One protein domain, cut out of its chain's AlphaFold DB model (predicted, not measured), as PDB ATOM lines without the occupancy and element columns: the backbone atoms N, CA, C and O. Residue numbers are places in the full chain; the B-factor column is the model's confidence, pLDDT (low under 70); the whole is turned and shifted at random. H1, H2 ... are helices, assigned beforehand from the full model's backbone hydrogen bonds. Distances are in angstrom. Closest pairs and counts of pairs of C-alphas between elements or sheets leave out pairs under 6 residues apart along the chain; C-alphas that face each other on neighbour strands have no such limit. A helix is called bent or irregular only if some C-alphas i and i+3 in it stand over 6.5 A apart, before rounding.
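AT A GLANCE: This is residues 59 to 196 of the 196 residues of the protein "Acid phosphatase" of Candidatus Omnitrophica bacterium (UniProt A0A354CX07). A small body of helices has one long arm: H2 sits in the middle with H1, H3a and H4 packed round it, and the long helix H3, nearly straight despite a bend, runs from this body far out as H3b. Residues 162 to 177 fold back from the end of that arm to H4, and residues 158 to 163 stick out at its far end. The printed part has 138 residues with four named helices, H1, H2, H3 and H4 in that order, and no named strand; the class is all helix. The whole is loose, with a radius of gyration of the C-alphas of 19.2 A, and flat, spanning 65 by 37 by 19 A, with the arm making much of the length.

IN THESE COORDINATES: H1, residues 60 to 84, begins at C-alpha 60 at (-7.386, -2.174, 27.976) and is 36.0 A from first to last C-alpha. H2, residues 101 to 116, is 22.2 A long. H3, residues 122 to 161, was assigned as one helix by its hydrogen bonds but is bent: C-alphas 138 and 141 are 7.3 A apart. Its arm H3a, residues 122 to 138, is 24.3 A long, and its arm H3b, residues 141 to 161, is 30.9 A long and ends at C-alpha 161 at (-10.055, -57.247, 3.322). H4, residues 178 to 195, is 25.9 A long and ends at C-alpha 195 at (-0.690, -3.747, 26.394).

HOW THE PARTS SIT: H2, H3a and H4 form an up and down bundle, each running against the one before it in the chain. H2 and H3a are a helical hairpin and touch, closest at the C-alphas of Ser 110 and Thr 127, 5.1 A, at a shallow tilt of 15 degrees. H2 and H4 touch, closest at the C-alphas of Ala 104 and Gly 188, 4.0 A, at a steep tilt of 38 degrees, the same way. H3a and H4 are close but not clearly touching, with the C-alphas of Leu 135 and Val 181 closest at 7.2 A. H1 and H2, another helical hairpin, touch at a shallow tilt of 28 degrees, with the C-alphas of Trp 65 and Gly 105 closest at 5.0 A. H1 also touches H4, closest at the C-alphas of Ser 64 and Ala 192, 5.3 A, at a steep tilt of 46 degrees, opposite ways. H3b touches no helix, and H1 and H3a are apart. H3a and H3b stand at a shallow tilt of 13 degrees. In H1, H2, H3a, H3b and H4 every O i to N i+4 pair is within hydrogen-bond range.

THE WHOLE: The C-alphas of His 116 and Arg 163, the two farthest apart, are 65.1 A from each other. The printed part has no cut. The links H1 to H2 and H3 to H4 are long, 16 residues each, and the link H2 to H3 is tight. Mean pLDDT of the printed part is 77.5, with residues 83 to 99, 139 to 144, 160 to 179 and 196 under 70.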
ATOM      1  N   ASN A  59     -10.992   0.274  26.257       85.38
ATOM      2  CA  ASN A  59     -10.913  -0.779  27.257       85.38
ATOM      3  C   ASN A  59      -9.642  -1.626  27.062       85.38
ATOM      4  O   ASN A  59      -9.541  -2.422  26.129       85.38
ATOM      5  N   ARG A  60      -8.685  -1.476  27.986       86.06
ATOM      6  CA  ARG A  60      -7.386  -2.174  27.976       86.06
ATOM      7  C   ARG A  60      -7.531  -3.696  27.982       86.06
ATOM      8  O   ARG A  60      -6.791  -4.382  27.280       86.06
ATOM      9  N   VAL A  61      -8.527  -4.218  28.699       87.50
ATOM     10  CA  VAL A  61      -8.813  -5.658  28.759       87.50
ATOM     11  C   VAL A  61      -9.250  -6.169  27.390       87.50
ATOM     12  O   VAL A  61      -8.676  -7.128  26.874       87.50
ATOM     13  N   PHE A  62     -10.190  -5.477  26.745       87.81
ATOM     14  CA  PHE A  62     -10.635  -5.834  25.397       87.81
ATOM     15  C   PHE A  62      -9.505  -5.716  24.368       87.81
ATOM     16  O   PHE A  62      -9.311  -6.619  23.554       87.81
ATOM     17  N   LEU A  63      -8.725  -4.635  24.433       87.75
ATOM     18  CA  LEU A  63      -7.624  -4.402  23.504       87.75
ATOM     19  C   LEU A  63      -6.544  -5.484  23.617       87.75
ATOM     20  O   LEU A  63      -6.052  -5.957  22.596       87.75
ATOM     21  N   SER A  64      -6.215  -5.920  24.838       86.50
ATOM     22  CA  SER A  64      -5.252  -7.004  25.062       86.50
ATOM     23  C   SER A  64      -5.716  -8.336  24.460       86.50
ATOM     24  O   SER A  64      -4.936  -9.005  23.783       86.50
ATOM     25  N   TRP A  65      -6.999  -8.681  24.618       90.50
ATOM     26  CA  TRP A  65      -7.601  -9.865  24.003       90.50
ATOM     27  C   TRP A  65      -7.574  -9.778  22.474       90.50
ATOM     28  O   TRP A  65      -7.134 -10.713  21.803       90.50
ATOM     29  N   PHE A  66      -7.999  -8.641  21.918       88.94
ATOM     30  CA  PHE A  66      -8.062  -8.441  20.474       88.94
ATOM     31  C   PHE A  66      -6.673  -8.507  19.835       88.94
ATOM     32  O   PHE A  66      -6.486  -9.191  18.829       88.94
ATOM     33  N   LEU A  67      -5.680  -7.850  20.443       88.00
ATOM     34  CA  LEU A  67      -4.317  -7.840  19.927       88.00
ATOM     35  C   LEU A  67      -3.661  -9.219  20.036       88.00
ATOM     36  O   LEU A  67      -2.989  -9.636  19.097       88.00
ATOM     37  N   ALA A  68      -3.902  -9.964  21.119       86.88
ATOM     38  CA  ALA A  68      -3.395 -11.328  21.257       86.88
ATOM     39  C   ALA A  68      -3.977 -12.259  20.183       86.88
ATOM     40  O   ALA A  68      -3.242 -13.034  19.567       86.88
ATOM     41  N   CYS A  69      -5.280 -12.141  19.906       86.69
ATOM     42  CA  CYS A  69      -5.934 -12.866  18.818       86.69
ATOM     43  C   CYS A  69      -5.349 -12.487  17.450       86.69
ATOM     44  O   CYS A  69      -5.066 -13.368  16.638       86.69
ATOM     45  N   LEU A  70      -5.134 -11.192  17.200       87.00
ATOM     46  CA  LEU A  70      -4.566 -10.706  15.946       87.00
ATOM     47  C   LEU A  70      -3.136 -11.218  15.744       87.00
ATOM     48  O   LEU A  70      -2.835 -11.774  14.691       87.00
ATOM     49  N   ILE A  71      -2.278 -11.097  16.762       84.94
ATOM     50  CA  ILE A  71      -0.893 -11.583  16.726       84.94
ATOM     51  C   ILE A  71      -0.876 -13.087  16.464       84.94
ATOM     52  O   ILE A  71      -0.204 -13.529  15.537       84.94
ATOM     53  N   ALA A  72      -1.660 -13.870  17.211       83.25
ATOM     54  CA  ALA A  72      -1.717 -15.317  17.022       83.25
ATOM     55  C   ALA A  72      -2.167 -15.701  15.602       83.25
ATOM     56  O   ALA A  72      -1.558 -16.568  14.970       83.25
ATOM     57  N   GLN A  73      -3.184 -15.018  15.065       83.19
ATOM     58  CA  GLN A  73      -3.679 -15.259  13.713       83.19
ATOM     59  C   GLN A  73      -2.648 -14.868  12.640       83.19
ATOM     60  O   GLN A  73      -2.440 -15.623  11.689       83.19
ATOM     61  N   CYS A  74      -1.961 -13.734  12.801       81.81
ATOM     62  CA  CYS A  74      -0.882 -13.310  11.910       81.81
ATOM     63  C   CYS A  74       0.276 -14.311  11.929       81.81
ATOM     64  O   CYS A  74       0.689 -14.783  10.871       81.81
ATOM     65  N   THR A  75       0.749 -14.708  13.115       79.75
ATOM     66  CA  THR A  75       1.829 -15.690  13.265       79.75
ATOM     67  C   THR A  75       1.472 -17.018  12.601       79.75
ATOM     68  O   THR A  75       2.302 -17.591  11.894       79.75
ATOM     69  N   LYS A  76       0.229 -17.483  12.760       79.94
ATOM     70  CA  LYS A  76      -0.264 -18.709  12.123       79.94
ATOM     71  C   LYS A  76      -0.213 -18.634  10.596       79.94
ATOM     72  O   LYS A  76       0.256 -19.575   9.954       79.94
ATOM     73  N   ILE A  77      -0.669 -17.525  10.012       76.81
ATOM     74  CA  ILE A  77      -0.646 -17.314   8.557       76.81
ATOM     75  C   ILE A  77       0.801 -17.270   8.054       76.81
ATOM     76  O   ILE A  77       1.140 -17.967   7.100       76.81
ATOM     77  N   THR A  78       1.682 -16.525   8.726       75.69
ATOM     78  CA  THR A  78       3.095 -16.411   8.345       75.69
ATOM     79  C   THR A  78       3.821 -17.758   8.418       75.69
ATOM     80  O   THR A  78       4.495 -18.141   7.461       75.69
ATOM     81  N   LEU A  79       3.658 -18.514   9.509       72.62
ATOM     82  CA  LEU A  79       4.264 -19.842   9.665       72.62
ATOM     83  C   LEU A  79       3.728 -20.845   8.634       72.62
ATOM     84  O   LEU A  79       4.507 -21.625   8.082       72.62
ATOM     85  N   GLY A  80       2.422 -20.810   8.350       70.81
ATOM     86  CA  GLY A  80       1.794 -21.652   7.330       70.81
ATOM     87  C   GLY A  80       2.368 -21.394   5.937       70.81
ATOM     88  O   GLY A  80       2.814 -22.327   5.263       70.81
ATOM     89  N   THR A  81       2.457 -20.120   5.552       72.81
ATOM     90  CA  THR A  81       3.025 -19.693   4.268       72.81
ATOM     91  C   THR A  81       4.498 -20.080   4.130       72.81
ATOM     92  O   THR A  81       4.891 -20.618   3.095       72.81
ATOM     93  N   ILE A  82       5.325 -19.849   5.157       73.31
ATOM     94  CA  ILE A  82       6.763 -20.163   5.103       73.31
ATOM     95  C   ILE A  82       6.988 -21.674   4.982       73.31
ATOM     96  O   ILE A  82       7.820 -22.116   4.190       73.31
ATOM     97  N   ARG A  83       6.234 -22.480   5.740       67.75
ATOM     98  CA  ARG A  83       6.438 -23.932   5.797       67.75
ATOM     99  C   ARG A  83       6.024 -24.644   4.512       67.75
ATOM    100  O   ARG A  83       6.662 -25.626   4.148       67.75
ATOM    101  N   GLN A  84       4.975 -24.177   3.833       63.84
ATOM    102  CA  GLN A  84       4.486 -24.820   2.607       63.84
ATOM    103  C   GLN A  84       4.905 -24.107   1.318       63.84
ATOM    104  O   GLN A  84       4.686 -24.653   0.238       63.84
ATOM    105  N   ARG A  85       5.521 -22.915   1.409       66.06
ATOM    106  CA  ARG A  85       5.871 -22.040   0.269       66.06
ATOM    107  C   ARG A  85       4.703 -21.794  -0.699       66.06
ATOM    108  O   ARG A  85       4.913 -21.481  -1.868       66.06
ATOM    109  N   ARG A  86       3.467 -21.954  -0.226       61.78
ATOM    110  CA  ARG A  86       2.224 -21.777  -0.981       61.78
ATOM    111  C   ARG A  86       1.229 -21.076  -0.069       61.78
ATOM    112  O   ARG A  86       1.059 -21.476   1.081       61.78
ATOM    113  N   PHE A  87       0.608 -20.014  -0.570       60.22
ATOM    114  CA  PHE A  87      -0.488 -19.354   0.127       60.22
ATOM    115  C   PHE A  87      -1.774 -20.131  -0.145       60.22
ATOM    116  O   PHE A  87      -2.296 -20.090  -1.254       60.22
ATOM    117  N   ASP A  88      -2.281 -20.830   0.868       63.47
ATOM    118  CA  ASP A  88      -3.577 -21.507   0.807       63.47
ATOM    119  C   ASP A  88      -4.591 -20.783   1.703       63.47
ATOM    120  O   ASP A  88      -4.425 -20.698   2.922       63.47
ATOM    121  N   PHE A  89      -5.706 -20.320   1.128       59.31
ATOM    122  CA  PHE A  89      -6.807 -19.672   1.868       59.31
ATOM    123  C   PHE A  89      -7.415 -20.569   2.962       59.31
ATOM    124  O   PHE A  89      -8.009 -20.084   3.927       59.31
ATOM    125  N   ARG A  90      -7.205 -21.889   2.866       57.75
ATOM    126  CA  ARG A  90      -7.609 -22.880   3.876       57.75
ATOM    127  C   ARG A  90      -6.934 -22.677   5.237       57.75
ATOM    128  O   ARG A  90      -7.437 -23.212   6.213       57.75
ATOM    129  N   TRP A  91      -5.852 -21.904   5.335       56.94
ATOM    130  CA  TRP A  91      -5.193 -21.588   6.612       56.94
ATOM    131  C   TRP A  91      -5.873 -20.450   7.374       56.94
ATOM    132  O   TRP A  91      -5.839 -20.428   8.605       56.94
ATOM    133  N   ILE A  92      -6.538 -19.546   6.650       54.16
ATOM    134  CA  ILE A  92      -7.321 -18.448   7.230       54.16
ATOM    135  C   ILE A  92      -8.593 -19.011   7.882       54.16
ATOM    136  O   ILE A  92      -8.957 -18.593   8.976       54.16
ATOM    137  N   LEU A  93      -9.215 -20.008   7.242       52.53
ATOM    138  CA  LEU A  93     -10.455 -20.659   7.692       52.53
ATOM    139  C   LEU A  93     -10.228 -22.006   8.407       52.53
ATOM    140  O   LEU A  93     -11.171 -22.637   8.880       52.53
ATOM    141  N   GLY A  94      -8.983 -22.478   8.466       55.91
ATOM    142  CA  GLY A  94      -8.626 -23.779   9.021       55.91
ATOM    143  C   GLY A  94      -8.596 -23.766  10.546       55.91
ATOM    144  O   GLY A  94      -7.939 -22.928  11.165       55.91
ATOM    145  N   THR A  95      -9.238 -24.751  11.166       54.28
ATOM    146  CA  THR A  95      -9.359 -24.881  12.628       54.28
ATOM    147  C   THR A  95      -8.096 -25.411  13.330       54.28
ATOM    148  O   THR A  95      -8.163 -25.671  14.521       54.28
ATOM    149  N   GLY A  96      -6.945 -25.540  12.643       56.09
ATOM    150  CA  GLY A  96      -5.682 -26.120  13.158       56.09
ATOM    151  C   GLY A  96      -4.434 -25.250  12.914       56.09
ATOM    152  O   GLY A  96      -4.444 -24.483  11.953       56.09
ATOM    153  N   GLY A  97      -3.383 -25.347  13.750       60.56
ATOM    154  CA  GLY A  97      -2.062 -24.703  13.556       60.56
ATOM    155  C   GLY A  97      -1.486 -23.960  14.780       60.56
ATOM    156  O   GLY A  97      -2.230 -23.540  15.665       60.56
ATOM    157  N   MET A  98      -0.159 -23.763  14.800       58.03
ATOM    158  CA  MET A  98       0.579 -22.991  15.820       58.03
ATOM    159  C   MET A  98       0.610 -21.483  15.510       58.03
ATOM    160  O   MET A  98       0.911 -21.138  14.365       58.03
ATOM    161  N   PRO A  99       0.447 -20.579  16.501       68.62
ATOM    162  CA  PRO A  99      -0.045 -20.769  17.876       68.62
ATOM    163  C   PRO A  99      -1.587 -20.776  17.961       68.62
ATOM    164  O   PRO A  99      -2.272 -20.248  17.088       68.62
ATOM    165  N   SER A 100      -2.151 -21.337  19.037       79.50
ATOM    166  CA  SER A 100      -3.610 -21.343  19.228       79.50
ATOM    167  C   SER A 100      -4.152 -19.942  19.547       79.50
ATOM    168  O   SER A 100      -3.925 -19.413  20.635       79.50
ATOM    169  N   THR A 101      -4.931 -19.369  18.622       82.56
ATOM    170  CA  THR A 101      -5.618 -18.075  18.792       82.56
ATOM    171  C   THR A 101      -6.571 -18.080  19.986       82.56
ATOM    172  O   THR A 101      -6.627 -17.106  20.729       82.56
ATOM    173  N   HIS A 102      -7.292 -19.188  20.214       84.25
ATOM    174  CA  HIS A 102      -8.188 -19.309  21.369       84.25
ATOM    175  C   HIS A 102      -7.394 -19.282  22.675       84.25
ATOM    176  O   HIS A 102      -7.737 -18.508  23.562       84.25
ATOM    177  N   ALA A 103      -6.301 -20.050  22.761       87.38
ATOM    178  CA  ALA A 103      -5.438 -20.071  23.940       87.38
ATOM    179  C   ALA A 103      -4.798 -18.699  24.208       87.38
ATOM    180  O   ALA A 103      -4.811 -18.240  25.349       87.38
ATOM    181  N   ALA A 104      -4.297 -18.023  23.169       87.75
ATOM    182  CA  ALA A 104      -3.728 -16.679  23.276       87.75
ATOM    183  C   ALA A 104      -4.763 -15.640  23.732       87.75
ATOM    184  O   ALA A 104      -4.479 -14.839  24.617       87.75
ATOM    185  N   GLY A 105      -5.982 -15.690  23.191       90.12
ATOM    186  CA  GLY A 105      -7.059 -14.783  23.577       90.12
ATOM    187  C   GLY A 105      -7.474 -14.950  25.040       90.12
ATOM    188  O   GLY A 105      -7.485 -13.974  25.789       90.12
ATOM    189  N   VAL A 106      -7.789 -16.176  25.480       92.69
ATOM    190  CA  VAL A 106      -8.274 -16.392  26.857       92.69
ATOM    191  C   VAL A 106      -7.200 -16.127  27.914       92.69
ATOM    192  O   VAL A 106      -7.497 -15.575  28.972       92.69
ATOM    193  N   THR A 107      -5.934 -16.429  27.614       92.12
ATOM    194  CA  THR A 107      -4.823 -16.106  28.523       92.12
ATOM    195  C   THR A 107      -4.519 -14.618  28.572       92.12
ATOM    196  O   THR A 107      -4.285 -14.100  29.662       92.12
ATOM    197  N   ALA A 108      -4.589 -13.901  27.446       92.31
ATOM    198  CA  ALA A 108      -4.474 -12.444  27.452       92.31
ATOM    199  C   ALA A 108      -5.599 -11.797  28.272       92.31
ATOM    200  O   ALA A 108      -5.341 -10.897  29.069       92.31
ATOM    201  N   LEU A 109      -6.829 -12.305  28.134       92.94
ATOM    202  CA  LEU A 109      -7.993 -11.826  28.874       92.94
ATOM    203  C   LEU A 109      -7.816 -11.989  30.391       92.94
ATOM    204  O   LEU A 109      -7.904 -11.004  31.122       92.94
ATOM    205  N   SER A 110      -7.547 -13.209  30.865       94.12
ATOM    206  CA  SER A 110      -7.375 -13.471  32.302       94.12
ATOM    207  C   SER A 110      -6.166 -12.738  32.882       94.12
ATOM    208  O   SER A 110      -6.271 -12.171  33.967       94.12
ATOM    209  N   THR A 111      -5.052 -12.660  32.147       92.62
ATOM    210  CA  THR A 111      -3.849 -11.922  32.575       92.62
ATOM    211  C   THR A 111      -4.121 -10.422  32.692       92.62
ATOM    212  O   THR A 111      -3.748  -9.797  33.682       92.62
ATOM    213  N   SER A 112      -4.806  -9.832  31.712       91.62
ATOM    214  CA  SER A 112      -5.153  -8.408  31.720       91.62
ATOM    215  C   SER A 112      -6.125  -8.061  32.850       91.62
ATOM    216  O   SER A 112      -5.958  -7.057  33.544       91.62
ATOM    217  N   VAL A 113      -7.093  -8.940  33.119       93.25
ATOM    218  CA  VAL A 113      -7.995  -8.809  34.270       93.25
ATOM    219  C   VAL A 113      -7.240  -8.911  35.593       93.25
ATOM    220  O   VAL A 113      -7.467  -8.080  36.471       93.25
ATOM    221  N   ALA A 114      -6.310  -9.862  35.725       92.25
ATOM    222  CA  ALA A 114      -5.455  -9.977  36.908       92.25
ATOM    223  C   ALA A 114      -4.714  -8.666  37.198       92.25
ATOM    224  O   ALA A 114      -4.626  -8.252  38.350       92.25
ATOM    225  N   ARG A 115      -4.210  -7.998  36.152       92.00
ATOM    226  CA  ARG A 115      -3.452  -6.745  36.281       92.00
ATOM    227  C   ARG A 115      -4.325  -5.534  36.594       92.00
ATOM    228  O   ARG A 115      -3.936  -4.718  37.420       92.00
ATOM    229  N   HIS A 116      -5.468  -5.389  35.927       89.50
ATOM    230  CA  HIS A 116      -6.288  -4.180  36.043       89.50
ATOM    231  C   HIS A 116      -7.332  -4.235  37.160       89.50
ATOM    232  O   HIS A 116      -7.673  -3.195  37.715       89.50
ATOM    233  N   VAL A 117      -7.861  -5.420  37.467       91.00
ATOM    234  CA  VAL A 117      -8.925  -5.610  38.469       91.00
ATOM    235  C   VAL A 117      -8.377  -6.261  39.743       91.00
ATOM    236  O   VAL A 117      -8.942  -6.079  40.817       91.00
ATOM    237  N   GLY A 118      -7.257  -6.979  39.638       89.56
ATOM    238  CA  GLY A 118      -6.624  -7.679  40.750       89.56
ATOM    239  C   GLY A 118      -7.010  -9.155  40.818       89.56
ATOM    240  O   GLY A 118      -8.102  -9.563  40.405       89.56
ATOM    241  N   VAL A 119      -6.096  -9.956  41.366       92.75
ATOM    242  CA  VAL A 119      -6.244 -11.415  41.512       92.75
ATOM    243  C   VAL A 119      -7.281 -11.823  42.561       92.75
ATOM    244  O   VAL A 119      -7.840 -12.908  42.471       92.75
ATOM    245  N   ASP A 120      -7.607 -10.935  43.501       91.94
ATOM    246  CA  ASP A 120      -8.611 -11.190  44.545       91.94
ATOM    247  C   ASP A 120     -10.050 -10.922  44.071       91.94
ATOM    248  O   ASP A 120     -11.017 -11.102  44.811       91.94
ATOM    249  N   SER A 121     -10.221 -10.469  42.825       93.31
ATOM    250  CA  SER A 121     -11.531 -10.134  42.281       93.31
ATOM    251  C   SER A 121     -12.292 -11.369  41.788       93.31
ATOM    252  O   SER A 121     -11.745 -12.260  41.133       93.31
ATOM    253  N   ALA A 122     -13.612 -11.381  41.997       93.94
ATOM    254  CA  ALA A 122     -14.492 -12.403  41.421       93.94
ATOM    255  C   ALA A 122     -14.407 -12.447  39.880       93.94
ATOM    256  O   ALA A 122     -14.571 -13.504  39.269       93.94
ATOM    257  N   LEU A 123     -14.110 -11.306  39.247       93.06
ATOM    258  CA  LEU A 123     -13.944 -11.191  37.798       93.06
ATOM    259  C   LEU A 123     -12.679 -11.923  37.320       93.06
ATOM    260  O   LEU A 123     -12.725 -12.642  36.319       93.06
ATOM    261  N   PHE A 124     -11.572 -11.826  38.061       93.00
ATOM    262  CA  PHE A 124     -10.387 -12.637  37.792       93.00
ATOM    263  C   PHE A 124     -10.685 -14.130  37.935       93.00
ATOM    264  O   PHE A 124     -10.400 -14.888  37.012       93.00
ATOM    265  N   ALA A 125     -11.344 -14.551  39.019       92.94
ATOM    266  CA  ALA A 125     -11.696 -15.958  39.216       92.94
ATOM    267  C   ALA A 125     -12.548 -16.510  38.055       92.94
ATOM    268  O   ALA A 125     -12.238 -17.568  37.503       92.94
ATOM    269  N   ALA A 126     -13.568 -15.762  37.622       96.12
ATOM    270  CA  ALA A 126     -14.418 -16.142  36.494       96.12
ATOM    271  C   ALA A 126     -13.627 -16.272  35.181       96.12
ATOM    272  O   ALA A 126     -13.766 -17.261  34.459       96.12
ATOM    273  N   THR A 127     -12.765 -15.298  34.876       95.00
ATOM    274  CA  THR A 127     -11.962 -15.306  33.640       95.00
ATOM    275  C   THR A 127     -10.867 -16.371  33.656       95.00
ATOM    276  O   THR A 127     -10.563 -16.948  32.609       95.00
ATOM    277  N   LEU A 128     -10.317 -16.696  34.826       94.44
ATOM    278  CA  LEU A 128      -9.360 -17.782  35.006       94.44
ATOM    279  C   LEU A 128     -10.025 -19.150  34.804       94.44
ATOM    280  O   LEU A 128      -9.515 -19.961  34.035       94.44
ATOM    281  N   VAL A 129     -11.188 -19.395  35.415       94.75
ATOM    282  CA  VAL A 129     -11.954 -20.638  35.199       94.75
ATOM    283  C   VAL A 129     -12.341 -20.783  33.728       94.75
ATOM    284  O   VAL A 129     -12.141 -21.844  33.137       94.75
ATOM    285  N   PHE A 130     -12.819 -19.703  33.105       93.19
ATOM    286  CA  PHE A 130     -13.113 -19.679  31.673       93.19
ATOM    287  C   PHE A 130     -11.880 -20.003  30.816       93.19
ATOM    288  O   PHE A 130     -11.971 -20.775  29.859       93.19
ATOM    289  N   THR A 131     -10.714 -19.468  31.187       92.75
ATOM    290  CA  THR A 131      -9.438 -19.771  30.527       92.75
ATOM    291  C   THR A 131      -9.129 -21.259  30.623       92.75
ATOM    292  O   THR A 131      -8.884 -21.896  29.603       92.75
ATOM    293  N   VAL A 132      -9.206 -21.834  31.822       90.25
ATOM    294  CA  VAL A 132      -8.928 -23.254  32.064       90.25
ATOM    295  C   VAL A 132      -9.856 -24.151  31.241       90.25
ATOM    296  O   VAL A 132      -9.365 -25.001  30.501       90.25
ATOM    297  N   ILE A 133     -11.173 -23.933  31.297       90.75
ATOM    298  CA  ILE A 133     -12.157 -24.724  30.535       90.75
ATOM    299  C   ILE A 133     -11.866 -24.652  29.034       90.75
ATOM    300  O   ILE A 133     -11.832 -25.679  28.362       90.75
ATOM    301  N   THR A 134     -11.593 -23.453  28.515       87.94
ATOM    302  CA  THR A 134     -11.304 -23.253  27.088       87.94
ATOM    303  C   THR A 134     -10.013 -23.954  26.659       87.94
ATOM    304  O   THR A 134      -9.952 -24.540  25.577       87.94
ATOM    305  N   LEU A 135      -8.972 -23.931  27.502       85.25
ATOM    306  CA  LEU A 135      -7.719 -24.644  27.235       85.25
ATOM    307  C   LEU A 135      -7.924 -26.166  27.252       85.25
ATOM    308  O   LEU A 135      -7.377 -26.859  26.391       85.25
ATOM    309  N   PHE A 136      -8.739 -26.682  28.178       80.44
ATOM    310  CA  PHE A 136      -9.095 -28.100  28.225       80.44
ATOM    311  C   PHE A 136      -9.925 -28.532  27.013       80.44
ATOM    312  O   PHE A 136      -9.625 -29.571  26.426       80.44
ATOM    313  N   ASP A 137     -10.913 -27.743  26.593       80.50
ATOM    314  CA  ASP A 137     -11.739 -28.046  25.417       80.50
ATOM    315  C   ASP A 137     -10.907 -28.055  24.123       80.50
ATOM    316  O   ASP A 137     -11.008 -28.971  23.299       80.50
ATOM    317  N   ALA A 138      -9.970 -27.109  23.996       70.12
ATOM    318  CA  ALA A 138      -9.050 -27.053  22.865       70.12
ATOM    319  C   ALA A 138      -8.141 -28.298  22.749       70.12
ATOM    320  O   ALA A 138      -7.716 -28.634  21.639       70.12
ATOM    321  N   GLN A 139      -7.844 -28.986  23.861       66.38
ATOM    322  CA  GLN A 139      -6.940 -30.147  23.913       66.38
ATOM    323  C   GLN A 139      -7.654 -31.508  23.964       66.38
ATOM    324  O   GLN A 139      -7.194 -32.473  23.348       66.38
ATOM    325  N   GLY A 140      -8.729 -31.610  24.746       59.09
ATOM    326  CA  GLY A 140      -9.275 -32.875  25.231       59.09
ATOM    327  C   GLY A 140     -10.161 -33.574  24.213       59.09
ATOM    328  O   GLY A 140      -9.838 -34.668  23.757       59.09
ATOM    329  N   VAL A 141     -11.261 -32.936  23.813       59.09
ATOM    330  CA  VAL A 141     -12.323 -33.595  23.033       59.09
ATOM    331  C   VAL A 141     -11.815 -34.046  21.659       59.09
ATOM    332  O   VAL A 141     -12.064 -35.169  21.223       59.09
ATOM    333  N   ARG A 142     -11.000 -33.217  20.997       66.31
ATOM    334  CA  ARG A 142     -10.534 -33.475  19.623       66.31
ATOM    335  C   ARG A 142      -9.531 -34.627  19.516       66.31
ATOM    336  O   ARG A 142      -9.513 -35.313  18.498       66.31
ATOM    337  N   ARG A 143      -8.717 -34.875  20.550       64.62
ATOM    338  CA  ARG A 143      -7.760 -35.998  20.560       64.62
ATOM    339  C   ARG A 143      -8.463 -37.350  20.637       64.62
ATOM    340  O   ARG A 143      -8.060 -38.280  19.940       64.62
ATOM    341  N   TRP A 144      -9.513 -37.449  21.448       68.00
ATOM    342  CA  TRP A 144     -10.289 -38.680  21.583       68.00
ATOM    343  C   TRP A 144     -11.069 -38.992  20.309       68.00
ATOM    344  O   TRP A 144     -10.980 -40.115  19.819       68.00
ATOM    345  N   SER A 145     -11.727 -37.997  19.708       70.38
ATOM    346  CA  SER A 145     -12.414 -38.174  18.422       70.38
ATOM    347  C   SER A 145     -11.451 -38.543  17.289       70.38
ATOM    348  O   SER A 145     -11.757 -39.425  16.491       70.38
ATOM    349  N   GLY A 146     -10.256 -37.942  17.241       72.75
ATOM    350  CA  GLY A 146      -9.222 -38.310  16.270       72.75
ATOM    351  C   GLY A 146      -8.739 -39.753  16.428       72.75
ATOM    352  O   GLY A 146      -8.617 -40.483  15.444       72.75
ATOM    353  N   ARG A 147      -8.528 -40.201  17.673       77.94
ATOM    354  CA  ARG A 147      -8.122 -41.584  17.957       77.94
ATOM    355  C   ARG A 147      -9.233 -42.588  17.656       77.94
ATOM    356  O   ARG A 147      -8.942 -43.661  17.138       77.94
ATOM    357  N   GLN A 148     -10.486 -42.233  17.928       80.25
ATOM    358  CA  GLN A 148     -11.643 -43.034  17.527       80.25
ATOM    359  C   GLN A 148     -11.747 -43.146  16.003       80.25
ATOM    360  O   GLN A 148     -11.910 -44.254  15.506       80.25
ATOM    361  N   ALA A 149     -11.561 -42.050  15.259       80.88
ATOM    362  CA  ALA A 149     -11.554 -42.072  13.793       80.88
ATOM    363  C   ALA A 149     -10.435 -42.969  13.231       80.88
ATOM    364  O   ALA A 149     -10.678 -43.751  12.318       80.88
ATOM    365  N   GLN A 150      -9.235 -42.927  13.823       80.19
ATOM    366  CA  GLN A 150      -8.134 -43.832  13.465       80.19
ATOM    367  C   GLN A 150      -8.466 -45.303  13.705       80.19
ATOM    368  O   GLN A 150      -8.185 -46.152  12.861       80.19
ATOM    369  N   ILE A 151      -9.040 -45.619  14.866       83.06
ATOM    370  CA  ILE A 151      -9.437 -46.990  15.195       83.06
ATOM    371  C   ILE A 151     -10.538 -47.456  14.233       83.06
ATOM    372  O   ILE A 151     -10.456 -48.569  13.724       83.06
ATOM    373  N   LEU A 152     -11.514 -46.598  13.927       84.69
ATOM    374  CA  LEU A 152     -12.596 -46.902  12.993       84.69
ATOM    375  C   LEU A 152     -12.074 -47.162  11.574       84.69
ATOM    376  O   LEU A 152     -12.459 -48.154  10.965       84.69
ATOM    377  N   ASN A 153     -11.149 -46.336  11.074       83.06
ATOM    378  CA  ASN A 153     -10.527 -46.547   9.765       83.06
ATOM    379  C   ASN A 153      -9.778 -47.890   9.696       83.06
ATOM    380  O   ASN A 153      -9.872 -48.574   8.679       83.06
ATOM    381  N   LYS A 154      -9.092 -48.301  10.775       82.44
ATOM    382  CA  LYS A 154      -8.432 -49.618  10.860       82.44
ATOM    383  C   LYS A 154      -9.432 -50.775  10.860       82.44
ATOM    384  O   LYS A 154      -9.226 -51.753  10.153       82.44
ATOM    385  N   MET A 155     -10.528 -50.655  11.615       82.31
ATOM    386  CA  MET A 155     -11.599 -51.660  11.592       82.31
ATOM    387  C   MET A 155     -12.226 -51.779  10.198       82.31
ATOM    388  O   MET A 155     -12.502 -52.885   9.740       82.31
ATOM    389  N   LEU A 156     -12.432 -50.651   9.509       81.44
ATOM    390  CA  LEU A 156     -12.989 -50.635   8.160       81.44
ATOM    391  C   LEU A 156     -12.048 -51.317   7.156       81.44
ATOM    392  O   LEU A 156     -12.519 -52.075   6.316       81.44
ATOM    393  N   GLU A 157     -10.733 -51.112   7.278       77.81
ATOM    394  CA  GLU A 157      -9.706 -51.752   6.444       77.81
ATOM    395  C   GLU A 157      -9.686 -53.285   6.621       77.81
ATOM    396  O   GLU A 157      -9.701 -54.019   5.628       77.81
ATOM    397  N   ASP A 158      -9.787 -53.777   7.861       78.00
ATOM    398  CA  ASP A 158      -9.904 -55.213   8.165       78.00
ATOM    399  C   ASP A 158     -11.191 -55.838   7.587       78.00
ATOM    400  O   ASP A 158     -11.188 -56.974   7.098       78.00
ATOM    401  N   ILE A 159     -12.309 -55.103   7.618       76.31
ATOM    402  CA  ILE A 159     -13.596 -55.537   7.043       76.31
ATOM    403  C   ILE A 159     -13.550 -55.512   5.509       76.31
ATOM    404  O   ILE A 159     -14.097 -56.408   4.857       76.31
ATOM    405  N   TYR A 160     -12.864 -54.532   4.918       68.06
ATOM    406  CA  TYR A 160     -12.659 -54.427   3.472       68.06
ATOM    407  C   TYR A 160     -11.895 -55.640   2.937       68.06
ATOM    408  O   TYR A 160     -12.312 -56.257   1.953       68.06
ATOM    409  N   PHE A 161     -10.832 -56.045   3.642       65.12
ATOM    410  CA  PHE A 161     -10.055 -57.247   3.322       65.12
ATOM    411  C   PHE A 161     -10.900 -58.532   3.407       65.12
ATOM    412  O   PHE A 161     -10.651 -59.492   2.676       65.12
ATOM    413  N   LYS A 162     -11.956 -58.534   4.236       64.56
ATOM    414  CA  LYS A 162     -12.941 -59.626   4.371       64.56
ATOM    415  C   LYS A 162     -14.172 -59.503   3.446       64.56
ATOM    416  O   LYS A 162     -15.101 -60.299   3.573       64.56
ATOM    417  N   ARG A 163     -14.137 -58.606   2.446       59.72
ATOM    418  CA  ARG A 163     -15.074 -58.477   1.301       59.72
ATOM    419  C   ARG A 163     -16.513 -57.998   1.575       59.72
ATOM    420  O   ARG A 163     -17.424 -58.594   0.995       59.72
ATOM    421  N   ARG A 164     -16.799 -56.942   2.357       56.97
ATOM    422  CA  ARG A 164     -18.218 -56.491   2.430       56.97
ATOM    423  C   ARG A 164     -18.608 -55.019   2.393       56.97
ATOM    424  O   ARG A 164     -19.802 -54.805   2.208       56.97
ATOM    425  N   ILE A 165     -17.730 -54.022   2.504       59.06
ATOM    426  CA  ILE A 165     -18.227 -52.636   2.603       59.06
ATOM    427  C   ILE A 165     -17.273 -51.636   1.940       59.06
ATOM    428  O   ILE A 165     -16.104 -51.604   2.302       59.06
ATOM    429  N   GLN A 166     -17.765 -50.836   0.980       56.72
ATOM    430  CA  GLN A 166     -17.049 -49.685   0.408       56.72
ATOM    431  C   GLN A 166     -17.557 -48.383   1.037       56.72
ATOM    432  O   GLN A 166     -18.456 -47.746   0.495       56.72
ATOM    433  N   GLU A 167     -17.011 -47.991   2.186       63.78
ATOM    434  CA  GLU A 167     -17.356 -46.724   2.845       63.78
ATOM    435  C   GLU A 167     -16.158 -45.771   2.886       63.78
ATOM    436  O   GLU A 167     -14.999 -46.184   2.975       63.78
ATOM    437  N   GLU A 168     -16.442 -44.475   2.758       61.12
ATOM    438  CA  GLU A 168     -15.430 -43.423   2.702       61.12
ATOM    439  C   GLU A 168     -14.744 -43.264   4.071       61.12
ATOM    440  O   GLU A 168     -15.401 -43.213   5.113       61.12
ATOM    441  N   ARG A 169     -13.405 -43.187   4.086       61.25
ATOM    442  CA  ARG A 169     -12.634 -43.054   5.331       61.25
ATOM    443  C   ARG A 169     -12.994 -41.770   6.071       61.25
ATOM    444  O   ARG A 169     -13.034 -40.682   5.494       61.25
ATOM    445  N   VAL A 170     -13.147 -41.882   7.386       62.97
ATOM    446  CA  VAL A 170     -13.380 -40.720   8.243       62.97
ATOM    447  C   VAL A 170     -12.082 -39.921   8.340       62.97
ATOM    448  O   VAL A 170     -11.006 -40.479   8.565       62.97
ATOM    449  N   LYS A 171     -12.169 -38.593   8.177       56.88
ATOM    450  CA  LYS A 171     -11.016 -37.698   8.356       56.88
ATOM    451  C   LYS A 171     -10.459 -37.856   9.768       56.88
ATOM    452  O   LYS A 171     -11.120 -37.519  10.747       56.88
ATOM    453  N   GLU A 172      -9.221 -38.323   9.859       57.75
ATOM    454  CA  GLU A 172      -8.495 -38.410  11.120       57.75
ATOM    455  C   GLU A 172      -8.214 -36.995  11.623       57.75
ATOM    456  O   GLU A 172      -7.365 -36.272  11.098       57.75
ATOM    457  N   PHE A 173      -8.988 -36.561  12.615       54.81
ATOM    458  CA  PHE A 173      -8.829 -35.238  13.194       54.81
ATOM    459  C   PHE A 173      -7.569 -35.231  14.065       54.81
ATOM    460  O   PHE A 173      -7.585 -35.634  15.228       54.81
ATOM    461  N   LEU A 174      -6.453 -34.779  13.496       55.19
ATOM    462  CA  LEU A 174      -5.258 -34.429  14.255       55.19
ATOM    463  C   LEU A 174      -5.596 -33.176  15.070       55.19
ATOM    464  O   LEU A 174      -5.472 -32.051  14.594       55.19
ATOM    465  N   GLY A 175      -6.124 -33.373  16.279       51.78
ATOM    466  CA  GLY A 175      -6.327 -32.283  17.229       51.78
ATOM    467  C   GLY A 175      -5.033 -31.488  17.445       51.78
ATOM    468  O   GLY A 175      -3.933 -32.004  17.233       51.78
ATOM    469  N   HIS A 176      -5.168 -30.234  17.884       60.94
ATOM    470  CA  HIS A 176      -4.031 -29.373  18.213       60.94
ATOM    471  C   HIS A 176      -3.027 -30.093  19.115       60.94
ATOM    472  O   HIS A 176      -3.407 -30.799  20.059       60.94
ATOM    473  N   THR A 177      -1.733 -29.911  18.855       68.94
ATOM    474  CA  THR A 177      -0.732 -30.431  19.788       68.94
ATOM    475  C   THR A 177      -0.753 -29.593  21.076       68.94
ATOM    476  O   THR A 177      -0.940 -28.377  21.014       68.94
ATOM    477  N   PRO A 178      -0.553 -30.198  22.262       68.44
ATOM    478  CA  PRO A 178      -0.468 -29.461  23.524       68.44
ATOM    479  C   PRO A 178       0.547 -28.314  23.461       68.44
ATOM    480  O   PRO A 178       0.328 -27.255  24.037       68.44
ATOM    481  N   ILE A 179       1.614 -28.502  22.679       69.25
ATOM    482  CA  ILE A 179       2.649 -27.503  22.409       69.25
ATOM    483  C   ILE A 179       2.061 -26.246  21.744       69.25
ATOM    484  O   ILE A 179       2.430 -25.142  22.133       69.25
ATOM    485  N   GLU A 180       1.109 -26.371  20.807       73.00
ATOM    486  CA  GLU A 180       0.466 -25.199  20.176       73.00
ATOM    487  C   GLU A 180      -0.345 -24.377  21.183       73.00
ATOM    488  O   GLU A 180      -0.441 -23.152  21.066       73.00
ATOM    489  N   VAL A 181      -0.935 -25.057  22.170       74.38
ATOM    490  CA  VAL A 181      -1.714 -24.431  23.239       74.38
ATOM    491  C   VAL A 181      -0.788 -23.683  24.189       74.38
ATOM    492  O   VAL A 181      -1.024 -22.505  24.430       74.38
ATOM    493  N   PHE A 182       0.306 -24.303  24.643       81.06
ATOM    494  CA  PHE A 182       1.301 -23.629  25.485       81.06
ATOM    495  C   PHE A 182       1.968 -22.440  24.778       81.06
ATOM    496  O   PHE A 182       2.141 -21.388  25.388       81.06
ATOM    497  N   ALA A 183       2.275 -22.562  23.481       81.50
ATOM    498  CA  ALA A 183       2.778 -21.444  22.684       81.50
ATOM    499  C   ALA A 183       1.758 -20.293  22.620       81.50
ATOM    500  O   ALA A 183       2.121 -19.133  22.806       81.50
ATOM    501  N   GLY A 184       0.472 -20.608  22.423       79.38
ATOM    502  CA  GLY A 184      -0.611 -19.625  22.476       79.38
ATOM    503  C   GLY A 184      -0.726 -18.948  23.841       79.38
ATOM    504  O   GLY A 184      -0.801 -17.724  23.901       79.38
ATOM    505  N   MET A 185      -0.657 -19.712  24.936       84.25
ATOM    506  CA  MET A 185      -0.657 -19.163  26.297       84.25
ATOM    507  C   MET A 185       0.490 -18.165  26.508       84.25
ATOM    508  O   MET A 185       0.268 -17.080  27.038       84.25
ATOM    509  N   GLY A 186       1.700 -18.502  26.049       85.62
ATOM    510  CA  GLY A 186       2.856 -17.607  26.123       85.62
ATOM    511  C   GLY A 186       2.638 -16.298  25.361       85.62
ATOM    512  O   GLY A 186       2.889 -15.223  25.904       85.62
ATOM    513  N   VAL A 187       2.101 -16.371  24.136       84.00
ATOM    514  CA  VAL A 187       1.755 -15.184  23.331       84.00
ATOM    515  C   VAL A 187       0.712 -14.318  24.040       84.00
ATOM    516  O   VAL A 187       0.853 -13.095  24.069       84.00
ATOM    517  N   GLY A 188      -0.315 -14.927  24.636       81.56
ATOM    518  CA  GLY A 188      -1.367 -14.199  25.340       81.56
ATOM    519  C   GLY A 188      -0.862 -13.468  26.583       81.56
ATOM    520  O   GLY A 188      -1.119 -12.273  26.735       81.56
ATOM    521  N   VAL A 189      -0.073 -14.146  27.423       88.19
ATOM    522  CA  VAL A 189       0.570 -13.528  28.595       88.19
ATOM    523  C   VAL A 189       1.486 -12.384  28.162       88.19
ATOM    524  O   VAL A 189       1.355 -11.276  28.673       88.19
ATOM    525  N   ALA A 190       2.364 -12.608  27.178       88.12
ATOM    526  CA  ALA A 190       3.271 -11.573  26.682       88.12
ATOM    527  C   ALA A 190       2.512 -10.352  26.137       88.12
ATOM    528  O   ALA A 190       2.856  -9.215  26.450       88.12
ATOM    529  N   THR A 191       1.438 -10.569  25.376       83.19
ATOM    530  CA  THR A 191       0.633  -9.471  24.821       83.19
ATOM    531  C   THR A 191      -0.073  -8.678  25.917       83.19
ATOM    532  O   THR A 191      -0.077  -7.449  25.886       83.19
ATOM    533  N   ALA A 192      -0.632  -9.353  26.925       85.38
ATOM    534  CA  ALA A 192      -1.242  -8.687  28.072       85.38
ATOM    535  C   ALA A 192      -0.218  -7.927  28.931       85.38
ATOM    536  O   ALA A 192      -0.566  -6.910  29.530       85.38
ATOM    537  N   LEU A 193       1.039  -8.382  28.977       87.06
ATOM    538  CA  LEU A 193       2.132  -7.656  29.627       87.06
ATOM    539  C   LEU A 193       2.520  -6.376  28.873       87.06
ATOM    540  O   LEU A 193       2.796  -5.362  29.503       87.06
ATOM    541  N   VAL A 194       2.505  -6.409  27.539       85.88
ATOM    542  CA  VAL A 194       2.858  -5.256  26.691       85.88
ATOM    543  C   VAL A 194       1.739  -4.210  26.620       85.88
ATOM    544  O   VAL A 194       2.019  -3.016  26.556       85.88
ATOM    545  N   VAL A 195       0.473  -4.641  26.589       80.00
ATOM    546  CA  VAL A 195      -0.690  -3.747  26.394       80.00
ATOM    547  C   VAL A 195      -1.289  -3.235  27.709       80.00
ATOM    548  O   VAL A 195      -1.864  -2.140  27.723       80.00
ATOM    549  N   GLY A 196      -1.211  -4.039  28.775       63.41
ATOM    550  CA  GLY A 196      -1.700  -3.696  30.117       63.41
ATOM    551  C   GLY A 196      -0.681  -2.936  30.948       63.41
ATOM    552  O   GLY A 196      -1.102  -2.322  31.947       63.41
TER     553      GLY A 196